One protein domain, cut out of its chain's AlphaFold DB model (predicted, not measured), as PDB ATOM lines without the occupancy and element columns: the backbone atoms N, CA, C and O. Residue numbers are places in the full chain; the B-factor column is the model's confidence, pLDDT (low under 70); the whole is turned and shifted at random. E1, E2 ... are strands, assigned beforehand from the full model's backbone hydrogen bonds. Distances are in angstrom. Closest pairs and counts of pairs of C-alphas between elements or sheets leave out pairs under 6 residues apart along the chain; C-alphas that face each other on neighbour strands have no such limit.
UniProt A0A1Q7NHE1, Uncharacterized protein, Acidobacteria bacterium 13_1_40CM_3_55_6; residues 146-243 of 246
ATOM      1  N   VAL A 146     186.160 207.535 215.593       97.88
ATOM      2  CA  VAL A 146     186.530 206.163 215.930       97.88
ATOM      3  C   VAL A 146     187.969 206.160 216.394       97.88
ATOM      4  O   VAL A 146     188.848 206.762 215.779       97.88
ATOM      5  N   ASN A 147     188.228 205.459 217.489       97.94
ATOM      6  CA  ASN A 147     189.539 205.401 218.106       97.94
ATOM      7  C   ASN A 147     190.077 203.972 218.087       97.94
ATOM      8  O   ASN A 147     189.406 203.058 218.552       97.94
ATOM      9  N   LEU A 148     191.314 203.778 217.632       98.44
ATOM     10  CA  LEU A 148     192.063 202.567 217.957       98.44
ATOM     11  C   LEU A 148     192.561 202.710 219.388       98.44
ATOM     12  O   LEU A 148     193.247 203.684 219.702       98.44
ATOM     13  N   VAL A 149     192.250 201.745 220.241       98.56
ATOM     14  CA  VAL A 149     192.672 201.738 221.643       98.56
ATOM     15  C   VAL A 149     193.601 200.567 221.938       98.56
ATOM     16  O   VAL A 149     193.685 199.590 221.190       98.56
ATOM     17  N   ASP A 150     194.346 200.679 223.032       97.69
ATOM     18  CA  ASP A 150     195.138 199.573 223.556       97.69
ATOM     19  C   ASP A 150     194.248 198.427 224.076       97.69
ATOM     20  O   ASP A 150     193.033 198.556 224.205       97.69
ATOM     21  N   GLN A 151     194.848 197.278 224.408       96.00
ATOM     22  CA  GLN A 151     194.078 196.122 224.898       96.00
ATOM     23  C   GLN A 151     193.370 196.391 226.235       96.00
ATOM     24  O   GLN A 151     192.408 195.697 226.558       96.00
ATOM     25  N   SER A 152     193.824 197.389 227.008       96.06
ATOM     26  CA  SER A 152     193.135 197.817 228.229       96.06
ATOM     27  C   SER A 152     191.866 198.629 227.949       96.06
ATOM     28  O   SER A 152     191.092 198.865 228.876       96.06
ATOM     29  N   MET A 153     191.640 199.028 226.688       97.50
ATOM     30  CA  MET A 153     190.527 199.860 226.226       97.50
ATOM     31  C   MET A 153     190.520 201.275 226.820       97.50
ATOM     32  O   MET A 153     189.497 201.958 226.792       97.50
ATOM     33  N   ARG A 154     191.653 201.741 227.365       94.50
ATOM     34  CA  ARG A 154     191.749 203.034 228.069       94.50
ATOM     35  C   ARG A 154     192.596 204.052 227.330       94.50
ATOM     36  O   ARG A 154     192.304 205.244 227.397       94.50
ATOM     37  N   LYS A 155     193.648 203.611 226.641       97.12
ATOM     38  CA  LYS A 155     194.570 204.506 225.946       97.12
ATOM     39  C   LYS A 155     194.222 204.555 224.467       97.12
ATOM     40  O   LYS A 155     194.289 203.538 223.784       97.12
ATOM     41  N   VAL A 156     193.923 205.750 223.967       97.44
ATOM     42  CA  VAL A 156     193.803 205.998 222.527       97.44
ATOM     43  C   VAL A 156     195.189 205.924 221.892       97.44
ATOM     44  O   VAL A 156     196.129 206.588 222.332       97.44
ATOM     45  N   LEU A 157     195.310 205.083 220.873       97.75
ATOM     46  CA  LEU A 157     196.502 204.917 220.050       97.75
ATOM     47  C   LEU A 157     196.391 205.722 218.757       97.75
ATOM     48  O   LEU A 157     197.392 206.282 218.318       97.75
ATOM     49  N   ARG A 158     195.193 205.771 218.159       97.31
ATOM     50  CA  ARG A 158     194.887 206.537 216.942       97.31
ATOM     51  C   ARG A 158     193.427 206.971 216.925       97.31
ATOM     52  O   ARG A 158     192.594 206.325 217.557       97.31
ATOM     53  N   THR A 159     193.136 208.002 216.140       97.38
ATOM     54  CA  THR A 159     191.798 208.577 215.984       97.38
ATOM     55  C   THR A 159     191.518 208.825 214.509       97.38
ATOM     56  O   THR A 159     192.347 209.413 213.813       97.38
ATOM     57  N   TRP A 160     190.338 208.425 214.053       98.31
ATOM     58  CA  TRP A 160     189.790 208.770 212.748       98.31
ATOM     59  C   TRP A 160     188.549 209.629 212.931       98.31
ATOM     60  O   TRP A 160     187.733 209.367 213.810       98.31
ATOM     61  N   GLN A 161     188.421 210.635 212.074       97.69
ATOM     62  CA  GLN A 161     187.210 211.431 211.932       97.69
ATOM     63  C   GLN A 161     186.322 210.744 210.900       97.69
ATOM     64  O   GLN A 161     186.814 210.419 209.814       97.69
ATOM     65  N   VAL A 162     185.058 210.500 211.232       97.00
ATOM     66  CA  VAL A 162     184.154 209.704 210.386       97.00
ATOM     67  C   VAL A 162     183.009 210.560 209.838       97.00
ATOM     68  O   VAL A 162     182.652 211.556 210.465       97.00
ATOM     69  N   PRO A 163     182.495 210.255 208.630       95.12
ATOM     70  CA  PRO A 163     181.478 211.083 207.980       95.12
ATOM     71  C   PRO A 163     180.116 211.028 208.675       95.12
ATOM     72  O   PRO A 163     179.390 212.022 208.651       95.12
ATOM     73  N   ASP A 164     179.780 209.903 209.296       88.88
ATOM     74  CA  ASP A 164     178.503 209.657 209.949       88.88
ATOM     75  C   ASP A 164     178.635 208.705 211.151       88.88
ATOM     76  O   ASP A 164     179.683 208.099 211.402       88.88
ATOM     77  N   GLN A 165     177.540 208.591 211.906       80.38
ATOM     78  CA  GLN A 165     177.398 207.682 213.041       80.38
ATOM     79  C   GLN A 165     177.137 206.261 212.540       80.38
ATOM     80  O   GLN A 165     176.004 205.782 212.497       80.38
ATOM     81  N   GLY A 166     178.204 205.589 212.118       85.06
ATOM     82  CA  GLY A 166     178.180 204.196 211.693       85.06
ATOM     83  C   GLY A 166     179.059 203.299 212.562       85.06
ATOM     84  O   GLY A 166     180.077 203.719 213.115       85.06
ATOM     85  N   GLY A 167     178.708 202.015 212.629       91.00
ATOM     86  CA  GLY A 167     179.623 200.994 213.133       91.00
ATOM     87  C   GLY A 167     180.753 200.738 212.123       91.00
ATOM     88  O   GLY A 167     180.473 200.566 210.931       91.00
ATOM     89  N   PRO A 168     182.028 200.680 212.549       96.12
ATOM     90  CA  PRO A 168     183.127 200.383 211.639       96.12
ATOM     91  C   PRO A 168     183.014 198.949 211.098       96.12
ATOM     92  O   PRO A 168     182.807 197.999 211.849       96.12
ATOM     93  N   LEU A 169     183.230 198.764 209.793       96.88
ATOM     94  CA  LEU A 169     183.312 197.432 209.177       96.88
ATOM     95  C   LEU A 169     184.630 196.723 209.504       96.88
ATOM     96  O   LEU A 169     184.698 195.494 209.480       96.88
ATOM     97  N   GLY A 170     185.695 197.488 209.747       97.44
ATOM     98  CA  GLY A 170     187.009 196.933 210.036       97.44
ATOM     99  C   GLY A 170     188.121 197.952 210.152       97.44
ATOM    100  O   GLY A 170     187.945 199.142 209.919       97.44
ATOM    101  N   VAL A 171     189.303 197.446 210.477       98.19
ATOM    102  CA  VAL A 171     190.568 198.184 210.530       98.19
ATOM    103  C   VAL A 171     191.627 197.376 209.784       98.19
ATOM    104  O   VAL A 171     191.528 196.152 209.721       98.19
ATOM    105  N   SER A 172     192.631 198.017 209.191       97.81
ATOM    106  CA  SER A 172     193.743 197.298 208.561       97.81
ATOM    107  C   SER A 172     194.593 196.562 209.602       97.81
ATOM    108  O   SER A 172     194.639 196.933 210.773       97.81
ATOM    109  N   SER A 173     195.318 195.525 209.176       96.81
ATOM    110  CA  SER A 173     196.153 194.699 210.064       96.81
ATOM    111  C   SER A 173     197.312 195.458 210.732       96.81
ATOM    112  O   SER A 173     197.817 195.025 211.769       96.81
ATOM    113  N   ASP A 174     197.730 196.586 210.155       96.62
ATOM    114  CA  ASP A 174     198.713 197.525 210.710       96.62
ATOM    115  C   ASP A 174     198.076 198.646 211.558       96.62
ATOM    116  O   ASP A 174     198.788 199.466 212.142       96.62
ATOM    117  N   GLY A 175     196.743 198.689 211.644       97.12
ATOM    118  CA  GLY A 175     195.997 199.675 212.418       97.12
ATOM    119  C   GLY A 175     196.017 201.094 211.845       97.12
ATOM    120  O   GLY A 175     195.733 202.018 212.597       97.12
ATOM    121  N   THR A 176     196.396 201.309 210.580       97.62
ATOM    122  CA  THR A 176     196.534 202.660 209.986       97.62
ATOM    123  C   THR A 176     195.315 203.126 209.185       97.62
ATOM    124  O   THR A 176     195.181 204.319 208.892       97.62
ATOM    125  N   LYS A 177     194.417 202.203 208.832       98.38
ATOM    126  CA  LYS A 177     193.239 202.452 207.998       98.38
ATOM    127  C   LYS A 177     191.992 201.898 208.654       98.38
ATOM    128  O   LYS A 177     192.019 200.806 209.216       98.38
ATOM    129  N   LEU A 178     190.907 202.638 208.519       98.44
ATOM    130  CA  LEU A 178     189.586 202.309 209.019       98.44
ATOM    131  C   LEU A 178     188.631 202.108 207.840       98.44
ATOM    132  O   LEU A 178     188.770 202.781 206.820       98.44
ATOM    133  N   TYR A 179     187.686 201.183 207.971       98.25
ATOM    134  CA  TYR A 179     186.781 200.786 206.896       98.25
ATOM    135  C   TYR A 179     185.320 200.935 207.317       98.25
ATOM    136  O   TYR A 179     184.934 200.448 208.376       98.25
ATOM    137  N   PHE A 180     184.517 201.557 206.457       96.88
ATOM    138  CA  PHE A 180     183.084 201.804 206.629       96.88
ATOM    139  C   PHE A 180     182.285 201.356 205.406       96.88
ATOM    140  O   PHE A 180     182.836 201.211 204.313       96.88
ATOM    141  N   GLY A 181     180.979 201.155 205.577       95.81
ATOM    142  CA  GLY A 181     180.075 201.026 204.436       95.81
ATOM    143  C   GLY A 181     180.057 202.327 203.635       95.81
ATOM    144  O   GLY A 181     180.107 203.406 204.212       95.81
ATOM    145  N   ALA A 182     180.006 202.235 202.308       95.25
ATOM    146  CA  ALA A 182     179.909 203.409 201.435       95.25
ATOM    147  C   ALA A 182     178.466 203.657 200.942       95.25
ATOM    148  O   ALA A 182     178.283 204.165 199.837       95.25
ATOM    149  N   GLY A 183     177.455 203.194 201.691       92.94
ATOM    150  CA  GLY A 183     176.032 203.212 201.304       92.94
ATOM    151  C   GLY A 183     175.637 202.187 200.229       92.94
ATOM    152  O   GLY A 183     174.474 201.834 200.088       92.94
ATOM    153  N   ILE A 184     176.614 201.638 199.502       96.50
ATOM    154  CA  ILE A 184     176.424 200.601 198.484       96.50
ATOM    155  C   ILE A 184     177.110 199.311 198.938       96.50
ATOM    156  O   ILE A 184     178.312 199.316 199.198       96.50
ATOM    157  N   ASP A 185     176.379 198.193 198.970       95.75
ATOM    158  CA  ASP A 185     176.837 196.913 199.542       95.75
ATOM    159  C   ASP A 185     178.168 196.388 198.985       95.75
ATOM    160  O   ASP A 185     178.944 195.752 199.711       95.75
ATOM    161  N   SER A 186     178.431 196.640 197.700       97.19
ATOM    162  CA  SER A 186     179.638 196.211 196.985       97.19
ATOM    163  C   SER A 186     180.840 197.141 197.177       97.19
ATOM    164  O   SER A 186     181.919 196.866 196.647       97.19
ATOM    165  N   LEU A 187     180.684 198.229 197.935       98.25
ATOM    166  CA  LEU A 187     181.698 199.253 198.144       98.25
ATOM    167  C   LEU A 187     182.020 199.453 199.625       98.25
ATOM    168  O   LEU A 187     181.190 199.265 200.514       98.25
ATOM    169  N   VAL A 188     183.252 199.879 199.883       98.06
ATOM    170  CA  VAL A 188     183.757 200.210 201.218       98.06
ATOM    171  C   VAL A 188     184.456 201.563 201.159       98.06
ATOM    172  O   VAL A 188     185.216 201.836 200.229       98.06
ATOM    173  N   LEU A 189     184.223 202.401 202.163       98.31
ATOM    174  CA  LEU A 189     184.976 203.626 202.396       98.31
ATOM    175  C   LEU A 189     186.201 203.297 203.257       98.31
ATOM    176  O   LEU A 189     186.060 202.851 204.390       98.31
ATOM    177  N   GLU A 190     187.402 203.517 202.730       98.56
ATOM    178  CA  GLU A 190     188.645 203.482 203.503       98.56
ATOM    179  C   GLU A 190     189.002 204.899 203.959       98.56
ATOM    180  O   GLU A 190     189.116 205.807 203.133       98.56
ATOM    181  N   ILE A 191     189.247 205.068 205.256       98.44
ATOM    182  CA  ILE A 191     189.731 206.302 205.875       98.44
ATOM    183  C   ILE A 191     191.128 206.033 206.436       98.44
ATOM    184  O   ILE A 191     191.329 205.161 207.281       98.44
ATOM    185  N   SER A 192     192.127 206.768 205.956       97.69
ATOM    186  CA  SER A 192     193.493 206.695 206.489       97.69
ATOM    187  C   SER A 192     193.628 207.486 207.790       97.69
ATOM    188  O   SER A 192     192.870 208.420 208.035       97.69
ATOM    189  N   GLU A 193     194.659 207.197 208.585       92.81
ATOM    190  CA  GLU A 193     195.017 208.009 209.761       92.81
ATOM    191  C   GLU A 193     195.211 209.503 209.435       92.81
ATOM    192  O   GLU A 193     194.927 210.370 210.256       92.81
ATOM    193  N   SER A 194     195.649 209.830 208.216       96.19
ATOM    194  CA  SER A 194     195.794 211.225 207.778       96.19
ATOM    195  C   SER A 194     194.457 211.944 207.537       96.19
ATOM    196  O   SER A 194     194.459 213.120 207.174       96.19
ATOM    197  N   GLY A 195     193.330 211.240 207.665       97.12
ATOM    198  CA  GLY A 195     191.992 211.728 207.341       97.12
ATOM    199  C   GLY A 195     191.625 211.625 205.861       97.12
ATOM    200  O   GLY A 195     190.500 211.947 205.495       97.12
ATOM    201  N   SER A 196     192.555 211.205 204.996       97.56
ATOM    202  CA  SER A 196     192.299 211.027 203.559       97.56
ATOM    203  C   SER A 196     191.426 209.801 203.318       97.56
ATOM    204  O   SER A 196     191.613 208.785 203.993       97.56
ATOM    205  N   MET A 197     190.539 209.880 202.327       97.94
ATOM    206  CA  MET A 197     189.547 208.844 202.043       97.94
ATOM    207  C   MET A 197     189.647 208.304 200.621       97.94
ATOM    208  O   MET A 197     190.061 209.012 199.701       97.94
ATOM    209  N   ARG A 198     189.214 207.057 200.437       98.25
ATOM    210  CA  ARG A 198     188.996 206.450 199.120       98.25
ATOM    211  C   ARG A 198     187.907 205.388 199.180       98.25
ATOM    212  O   ARG A 198     187.722 204.743 200.205       98.25
ATOM    213  N   ILE A 199     187.231 205.179 198.061       98.62
ATOM    214  CA  ILE A 199     186.254 204.106 197.882       98.62
ATOM    215  C   ILE A 199     186.961 202.896 197.271       98.62
ATOM    216  O   ILE A 199     187.721 203.033 196.312       98.62
ATOM    217  N   LEU A 200     186.706 201.713 197.815       98.62
ATOM    218  CA  LEU A 200     187.242 200.439 197.344       98.62
ATOM    219  C   LEU A 200     186.102 199.489 196.997       98.62
ATOM    220  O   LEU A 200     185.013 199.581 197.566       98.62
ATOM    221  N   ALA A 201     186.367 198.551 196.090       98.44
ATOM    222  CA  ALA A 201     185.496 197.399 195.929       98.44
ATOM    223  C   ALA A 201     185.593 196.517 197.179       98.44
ATOM    224  O   ALA A 201     186.689 196.260 197.682       98.44
ATOM    225  N   ARG A 202     184.456 196.049 197.696       97.12
ATOM    226  CA  ARG A 202     184.415 195.287 198.949       97.12
ATOM    227  C   ARG A 202     185.250 194.012 198.879       97.12
ATOM    228  O   ARG A 202     185.918 193.670 199.849       97.12
ATOM    229  N   GLU A 203     185.266 193.341 197.731       96.62
ATOM    230  CA  GLU A 203     186.055 192.127 197.504       96.62
ATOM    231  C   GLU A 203     187.581 192.344 197.537       96.62
ATOM    232  O   GLU A 203     188.331 191.390 197.755       96.62
ATOM    233  N   GLU A 204     188.061 193.581 197.363       95.81
ATOM    234  CA  GLU A 204     189.488 193.924 197.467       95.81
ATOM    235  C   GLU A 204     189.951 194.025 198.928       95.81
ATOM    236  O   GLU A 204     191.149 193.934 199.212       95.81
ATOM    237  N   VAL A 205     189.014 194.188 199.870       95.38
ATOM    238  CA  VAL A 205     189.307 194.380 201.291       95.38
ATOM    239  C   VAL A 205     188.998 193.103 202.067       95.38
ATOM    240  O   VAL A 205     187.852 192.760 202.349       95.38
ATOM    241  N   LYS A 206     190.051 192.388 202.470       93.69
ATOM    242  CA  LYS A 206     189.933 191.185 203.305       93.69
ATOM    243  C   LYS A 206     189.919 191.571 204.782       93.69
ATOM    244  O   LYS A 206     190.970 191.625 205.419       93.69
ATOM    245  N   LEU A 207     188.731 191.850 205.313       93.25
ATOM    246  CA  LEU A 207     188.541 192.176 206.728       93.25
ATOM    247  C   LEU A 207     188.184 190.919 207.532       93.25
ATOM    248  O   LEU A 207     187.330 190.144 207.095       93.25
ATOM    249  N   PRO A 208     188.802 190.694 208.706       94.62
ATOM    250  CA  PRO A 208     188.284 189.714 209.645       94.62
ATOM    251  C   PRO A 208     186.920 190.182 210.159       94.62
ATOM    252  O   PRO A 208     186.639 191.379 210.217       94.62
ATOM    253  N   LYS A 209     186.080 189.231 210.573       95.56
ATOM    254  CA  LYS A 209     184.811 189.554 211.227       95.56
ATOM    255  C   LYS A 209     185.088 190.316 212.531       95.56
ATOM    256  O   LYS A 209     185.897 189.861 213.340       95.56
ATOM    257  N   GLY A 210     184.418 191.452 212.708       97.00
ATOM    258  CA  GLY A 210     184.418 192.199 213.962       97.00
ATOM    259  C   GLY A 210     183.619 191.481 215.047       97.00
ATOM    260  O   GLY A 210     182.595 190.852 214.768       97.00
ATOM    261  N   GLU A 211     184.097 191.559 216.283       97.56
ATOM    262  CA  GLU A 211     183.422 191.026 217.466       97.56
ATOM    263  C   GLU A 211     183.126 192.143 218.456       97.56
ATOM    264  O   GLU A 211     184.054 192.777 218.961       97.56
ATOM    265  N   GLU A 212     181.848 192.336 218.770       97.31
ATOM    266  CA  GLU A 212     181.439 193.312 219.775       97.31
ATOM    267  C   GLU A 212     181.890 192.876 221.173       97.31
ATOM    268  O   GLU A 212     181.654 191.741 221.609       97.31
ATOM    269  N   ILE A 213     182.554 193.774 221.895       97.50
ATOM    270  CA  ILE A 213     183.036 193.533 223.251       97.50
ATOM    271  C   ILE A 213     181.939 193.962 224.222       97.50
ATOM    272  O   ILE A 213     181.826 195.127 224.555       97.50
ATOM    273  N   GLN A 214     181.193 193.001 224.764       96.12
ATOM    274  CA  GLN A 214     180.085 193.266 225.700       96.12
ATOM    275  C   GLN A 214     180.526 193.780 227.084       96.12
ATOM    276  O   GLN A 214     179.746 194.372 227.822       96.12
ATOM    277  N   LYS A 215     181.772 193.502 227.489       96.06
ATOM    278  CA  LYS A 215     182.333 193.924 228.783       96.06
ATOM    279  C   LYS A 215     183.458 194.919 228.547       96.06
ATOM    280  O   LYS A 215     184.592 194.514 228.290       96.06
ATOM    281  N   HIS A 216     183.145 196.199 228.663       95.25
ATOM    282  CA  HIS A 216     184.076 197.298 228.433       95.25
ATOM    283  C   HIS A 216     183.937 198.381 229.518       95.25
ATOM    284  O   HIS A 216     182.976 198.361 230.293       95.25
ATOM    285  N   PRO A 217     184.903 199.312 229.636       94.12
ATOM    286  CA  PRO A 217     184.754 200.482 230.493       94.12
ATOM    287  C   PRO A 217     183.543 201.322 230.068       94.12
ATOM    288  O   PRO A 217     183.326 201.526 228.874       94.12
ATOM    289  N   THR A 218     182.791 201.831 231.040       93.06
ATOM    290  CA  THR A 218     181.710 202.793 230.800       93.06
ATOM    291  C   THR A 218     182.260 204.217 230.753       93.06
ATOM    292  O   THR A 218     183.269 204.525 231.395       93.06
ATOM    293  N   ASP A 219     181.587 205.095 230.011       90.19
ATOM    294  CA  ASP A 219     181.855 206.531 230.008       90.19
ATOM    295  C   ASP A 219     180.569 207.277 230.395       90.19
ATOM    296  O   ASP A 219     179.588 207.221 229.655       90.19
ATOM    297  N   PRO A 220     180.532 207.983 231.540       90.19
ATOM    298  CA  PRO A 220     179.337 208.713 231.962       90.19
ATOM    299  C   PRO A 220     178.952 209.854 231.008       90.19
ATOM    300  O   PRO A 220     177.859 210.398 231.136       90.19
ATOM    301  N   LYS A 221     179.837 210.243 230.082       88.75
ATOM    302  CA  LYS A 221     179.581 211.270 229.066       88.75
ATOM    303  C   LYS A 221     179.171 210.694 227.713       88.75
ATOM    304  O   LYS A 221     178.834 211.469 226.827       88.75
ATOM    305  N   ASN A 222     179.219 209.374 227.541       88.62
ATOM    306  CA  ASN A 222     178.843 208.717 226.298       88.62
ATOM    307  C   ASN A 222     178.084 207.420 226.597       88.62
ATOM    308  O   ASN A 222     178.679 206.363 226.809       88.62
ATOM    309  N   ALA A 223     176.755 207.523 226.605       89.19
ATOM    310  CA  ALA A 223     175.865 206.387 226.831       89.19
ATOM    311  C   ALA A 223     175.890 205.361 225.683       89.19
ATOM    312  O   ALA A 223     175.510 204.215 225.899       89.19
ATOM    313  N   TYR A 224     176.369 205.759 224.502       91.25
ATOM    314  CA  TYR A 224     176.419 204.947 223.285       91.25
ATOM    315  C   TYR A 224     177.828 204.417 222.994       91.25
ATOM    316  O   TYR A 224     178.157 204.071 221.863       91.25
ATOM    317  N   LEU A 225     178.706 204.409 223.999       94.50
ATOM    318  CA  LEU A 225     180.081 203.960 223.840       94.50
ATOM    319  C   LEU A 225     180.147 202.449 223.584       94.50
ATOM    320  O   LEU A 225     179.838 201.669 224.483       94.50
ATOM    321  N   SER A 226     180.688 202.065 222.428       96.50
ATOM    322  CA  SER A 226     180.848 200.671 222.001       96.50
ATOM    323  C   SER A 226     182.289 200.329 221.629       96.50
ATOM    324  O   SER A 226     183.138 201.206 221.400       96.50
ATOM    325  N   PHE A 227     182.593 199.028 221.604       97.88
ATOM    326  CA  PHE A 227     183.940 198.525 221.361       97.88
ATOM    327  C   PHE A 227     183.928 197.271 220.490       97.88
ATOM    328  O   PHE A 227     183.456 196.216 220.901       97.88
ATOM    329  N   MET A 228     184.619 197.328 219.353       98.12
ATOM    330  CA  MET A 228     184.708 196.205 218.422       98.12
ATOM    331  C   MET A 228     186.136 195.676 218.307       98.12
ATOM    332  O   MET A 228     187.098 196.433 218.151       98.12
ATOM    333  N   ARG A 229     186.293 194.353 218.368       98.44
ATOM    334  CA  ARG A 229     187.577 193.656 218.239       98.44
ATOM    335  C   ARG A 229     187.749 193.038 216.859       98.44
ATOM    336  O   ARG A 229     186.869 192.338 216.374       98.44
ATOM    337  N   PHE A 230     188.950 193.175 216.304       98.25
ATOM    338  CA  PHE A 230     189.382 192.520 215.070       98.25
ATOM    339  C   PHE A 230     190.642 191.693 215.328       98.25
ATOM    340  O   PHE A 230     191.626 192.200 215.874       98.25
ATOM    341  N   ARG A 231     190.629 190.410 214.942       97.56
ATOM    342  CA  ARG A 231     191.777 189.504 215.118       97.56
ATOM    343  C   ARG A 231     192.510 189.259 213.802       97.56
ATOM    344  O   ARG A 231     191.909 188.863 212.809       97.56
ATOM    345  N   PHE A 232     193.828 189.434 213.837       96.06
ATOM    346  CA  PHE A 232     194.755 189.227 212.727       96.06
ATOM    347  C   PHE A 232     195.845 188.244 213.155       96.06
ATOM    348  O   PHE A 232     196.902 188.642 213.652       96.06
ATOM    349  N   GLY A 233     195.581 186.944 213.008       92.25
ATOM    350  CA  GLY A 233     196.473 185.907 213.530       92.25
ATOM    351  C   GLY A 233     196.695 186.090 215.036       92.25
ATOM    352  O   GLY A 233     195.737 186.100 215.803       92.25
ATOM    353  N   GLY A 234     197.949 186.284 215.455       93.62
ATOM    354  CA  GLY A 234     198.317 186.516 216.861       93.62
ATOM    355  C   GLY A 234     198.098 187.944 217.384       93.62
ATOM    356  O   GLY A 234     198.424 188.213 218.538       93.62
ATOM    357  N   LYS A 235     197.591 188.877 216.566       96.06
ATOM    358  CA  LYS A 235     197.342 190.275 216.962       96.06
ATOM    359  C   LYS A 235     195.845 190.557 217.096       96.06
ATOM    360  O   LYS A 235     195.033 190.038 216.335       96.06
ATOM    361  N   SER A 236     195.497 191.423 218.043       97.31
ATOM    362  CA  SER A 236     194.135 191.906 218.286       97.31
ATOM    363  C   SER A 236     194.138 193.430 218.227       97.31
ATOM    364  O   SER A 236     194.964 194.063 218.883       97.31
ATOM    365  N   LEU A 237     193.232 194.015 217.450       98.38
ATOM    366  CA  LEU A 237     192.999 195.457 217.391       98.38
ATOM    367  C   LEU A 237     191.606 195.743 217.946       98.38
ATOM    368  O   LEU A 237     190.666 195.005 217.654       98.38
ATOM    369  N   VAL A 238     191.486 196.785 218.765       98.56
ATOM    370  CA  VAL A 238     190.222 197.162 219.407       98.56
ATOM    371  C   VAL A 238     189.874 198.584 219.004       98.56
ATOM    372  O   VAL A 238     190.648 199.509 219.249       98.56
ATOM    373  N   LEU A 239     188.718 198.745 218.372       98.44
ATOM    374  CA  LEU A 239     188.141 200.039 218.052       98.44
ATOM    375  C   LEU A 239     187.159 200.443 219.145       98.44
ATOM    376  O   LEU A 239     186.419 199.605 219.646       98.44
ATOM    377  N   ARG A 240     187.149 201.729 219.478       97.88
ATOM    378  CA  ARG A 240     186.187 202.399 220.352       97.88
ATOM    379  C   ARG A 240     185.427 203.424 219.519       97.88
ATOM    380  O   ARG A 240     186.076 204.266 218.894       97.88
ATOM    381  N   TYR A 241     184.105 203.371 219.522       96.62
ATOM    382  CA  TYR A 241     183.240 204.238 218.718       96.62
ATOM    383  C   TYR A 241     181.937 204.546 219.466       96.62
ATOM    384  O   TYR A 241     181.685 203.958 220.517       96.62
ATOM    385  N   SER A 242     181.147 205.486 218.952       93.12
ATOM    386  CA  SER A 242     179.790 205.750 219.439       93.12
ATOM    387  C   SER A 242     178.789 205.090 218.500       93.12
ATOM    388  O   SER A 242     178.865 205.291 217.288       93.12
ATOM    389  N   GLU A 243     177.874 204.295 219.037       89.38
ATOM    390  CA  GLU A 243     176.716 203.826 218.283       89.38
ATOM    391  C   GLU A 243     175.744 204.977 217.997       89.38
ATOM    392  O   GLU A 243     175.679 205.932 218.777       89.38
TER     393      GLU A 243
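Overview. This is residues 146 to 243 of the 246 residues of an uncharacterized protein of Acidobacteria bacterium 13_1_40CM_3_55_6 (UniProt A0A1Q7NHE1). Two antiparallel sheets stand one beyond the other along the longest axis and are not face to face: a strongly twisted sheet of four strands, E2, E1, E7 and E6, and a smaller meander, E3, E4 and E5, whose edge strand E3 is turned toward the larger sheet. The stretch from 162 to 176 passes between the two, and the long stretch from 202 to 224 returns from E5 along one side of the domain to E6, tied to E6 on its way by a short pairing. The printed part has 98 residues with seven named strands, E1 to E7 in order along the chain, and no named helix; the class is all strand, with 42 of the 98 residues in named elements. The sheets run E2, E1, E7, E6 and E3, E4, E5, both antiparallel. The whole is compact and rounded, with a radius of gyration of the C-alphas of 13.0 A and spans of 37 by 31 by 24 A.

Arrangement. E1, residues 146 to 149, forms a hairpin with E2, residues 156 to 161; N 148 and O 158 are 2.9 A apart, within hydrogen-bond range. On the other side of E1 is E7, residues 235 to 242, antiparallel at 142 degrees between directions, with N 147 and O 240 2.8 A apart. E7 forms a hairpin with E6, residues 225 to 232, at 158 degrees; N 228 and O 239 are 2.9 A apart, and N 237 and O 230 also 2.9 A. E2 and E6 are the edge strands of this sheet, whose strands' lines turn by 73 degrees from edge to edge. The other sheet is a meander, each strand the antiparallel neighbour of the one before: E3, residues 177 to 181, E4, residues 187 to 192, and E5, residues 197 to 201. N 180 and O 189 are 2.9 A apart between E3 and E4, and N 190 and O 198 2.8 A between E4 and E5; both pairs of strands are hairpins. Its C-alphas lie up to 3.8 A off their best plane, only just short of strongly twisted. Between the sheets, the closest C-alphas of E2 and E4 are those of Trp 160 and Ile 191, 7.3 A apart, and those of E2 and E3 are Trp 160 and Leu 178, 7.5 A apart. E1 and E3 are only just apart, at 8.5 A; E3 and E7 are apart, as are E5 and E6. Residues 170 to 171 pair antiparallel with 178 to 179 of E3, and 211 to 212 with 228 to 229 of E6.

Along the chain. E1 begins at C-alpha 146, at (186.530, 206.163, 215.930), and is 9.5 A long from first to last C-alpha. E2 measures 13.6 A. E3 measures 13.7 A, from C-alpha 177 at (193.239, 202.452, 207.998) to C-alpha 181. E4 is 16.3 A long and E5 13.6 A. E6 and E7, with 8 residues each, measure 23.6 A and 23.5 A; E7 ends at C-alpha 242, at (179.790, 205.750, 219.439).

Size, cuts and confidence. The two C-alphas farthest apart in the domain are those of Glu 204 and Pro 220, at 38.9 A; the first and last printed C-alphas, of Val 146 and Glu 243, are 10.4 A apart. The printed part has no cut. The links from E2 to E3, 15 residues, and from E5 to E6, 23 residues, are long; that from E1 to E2 is short, and the other three are tight. The mean pLDDT of the printed part of this model is 95.8, and no printed residue is under 70.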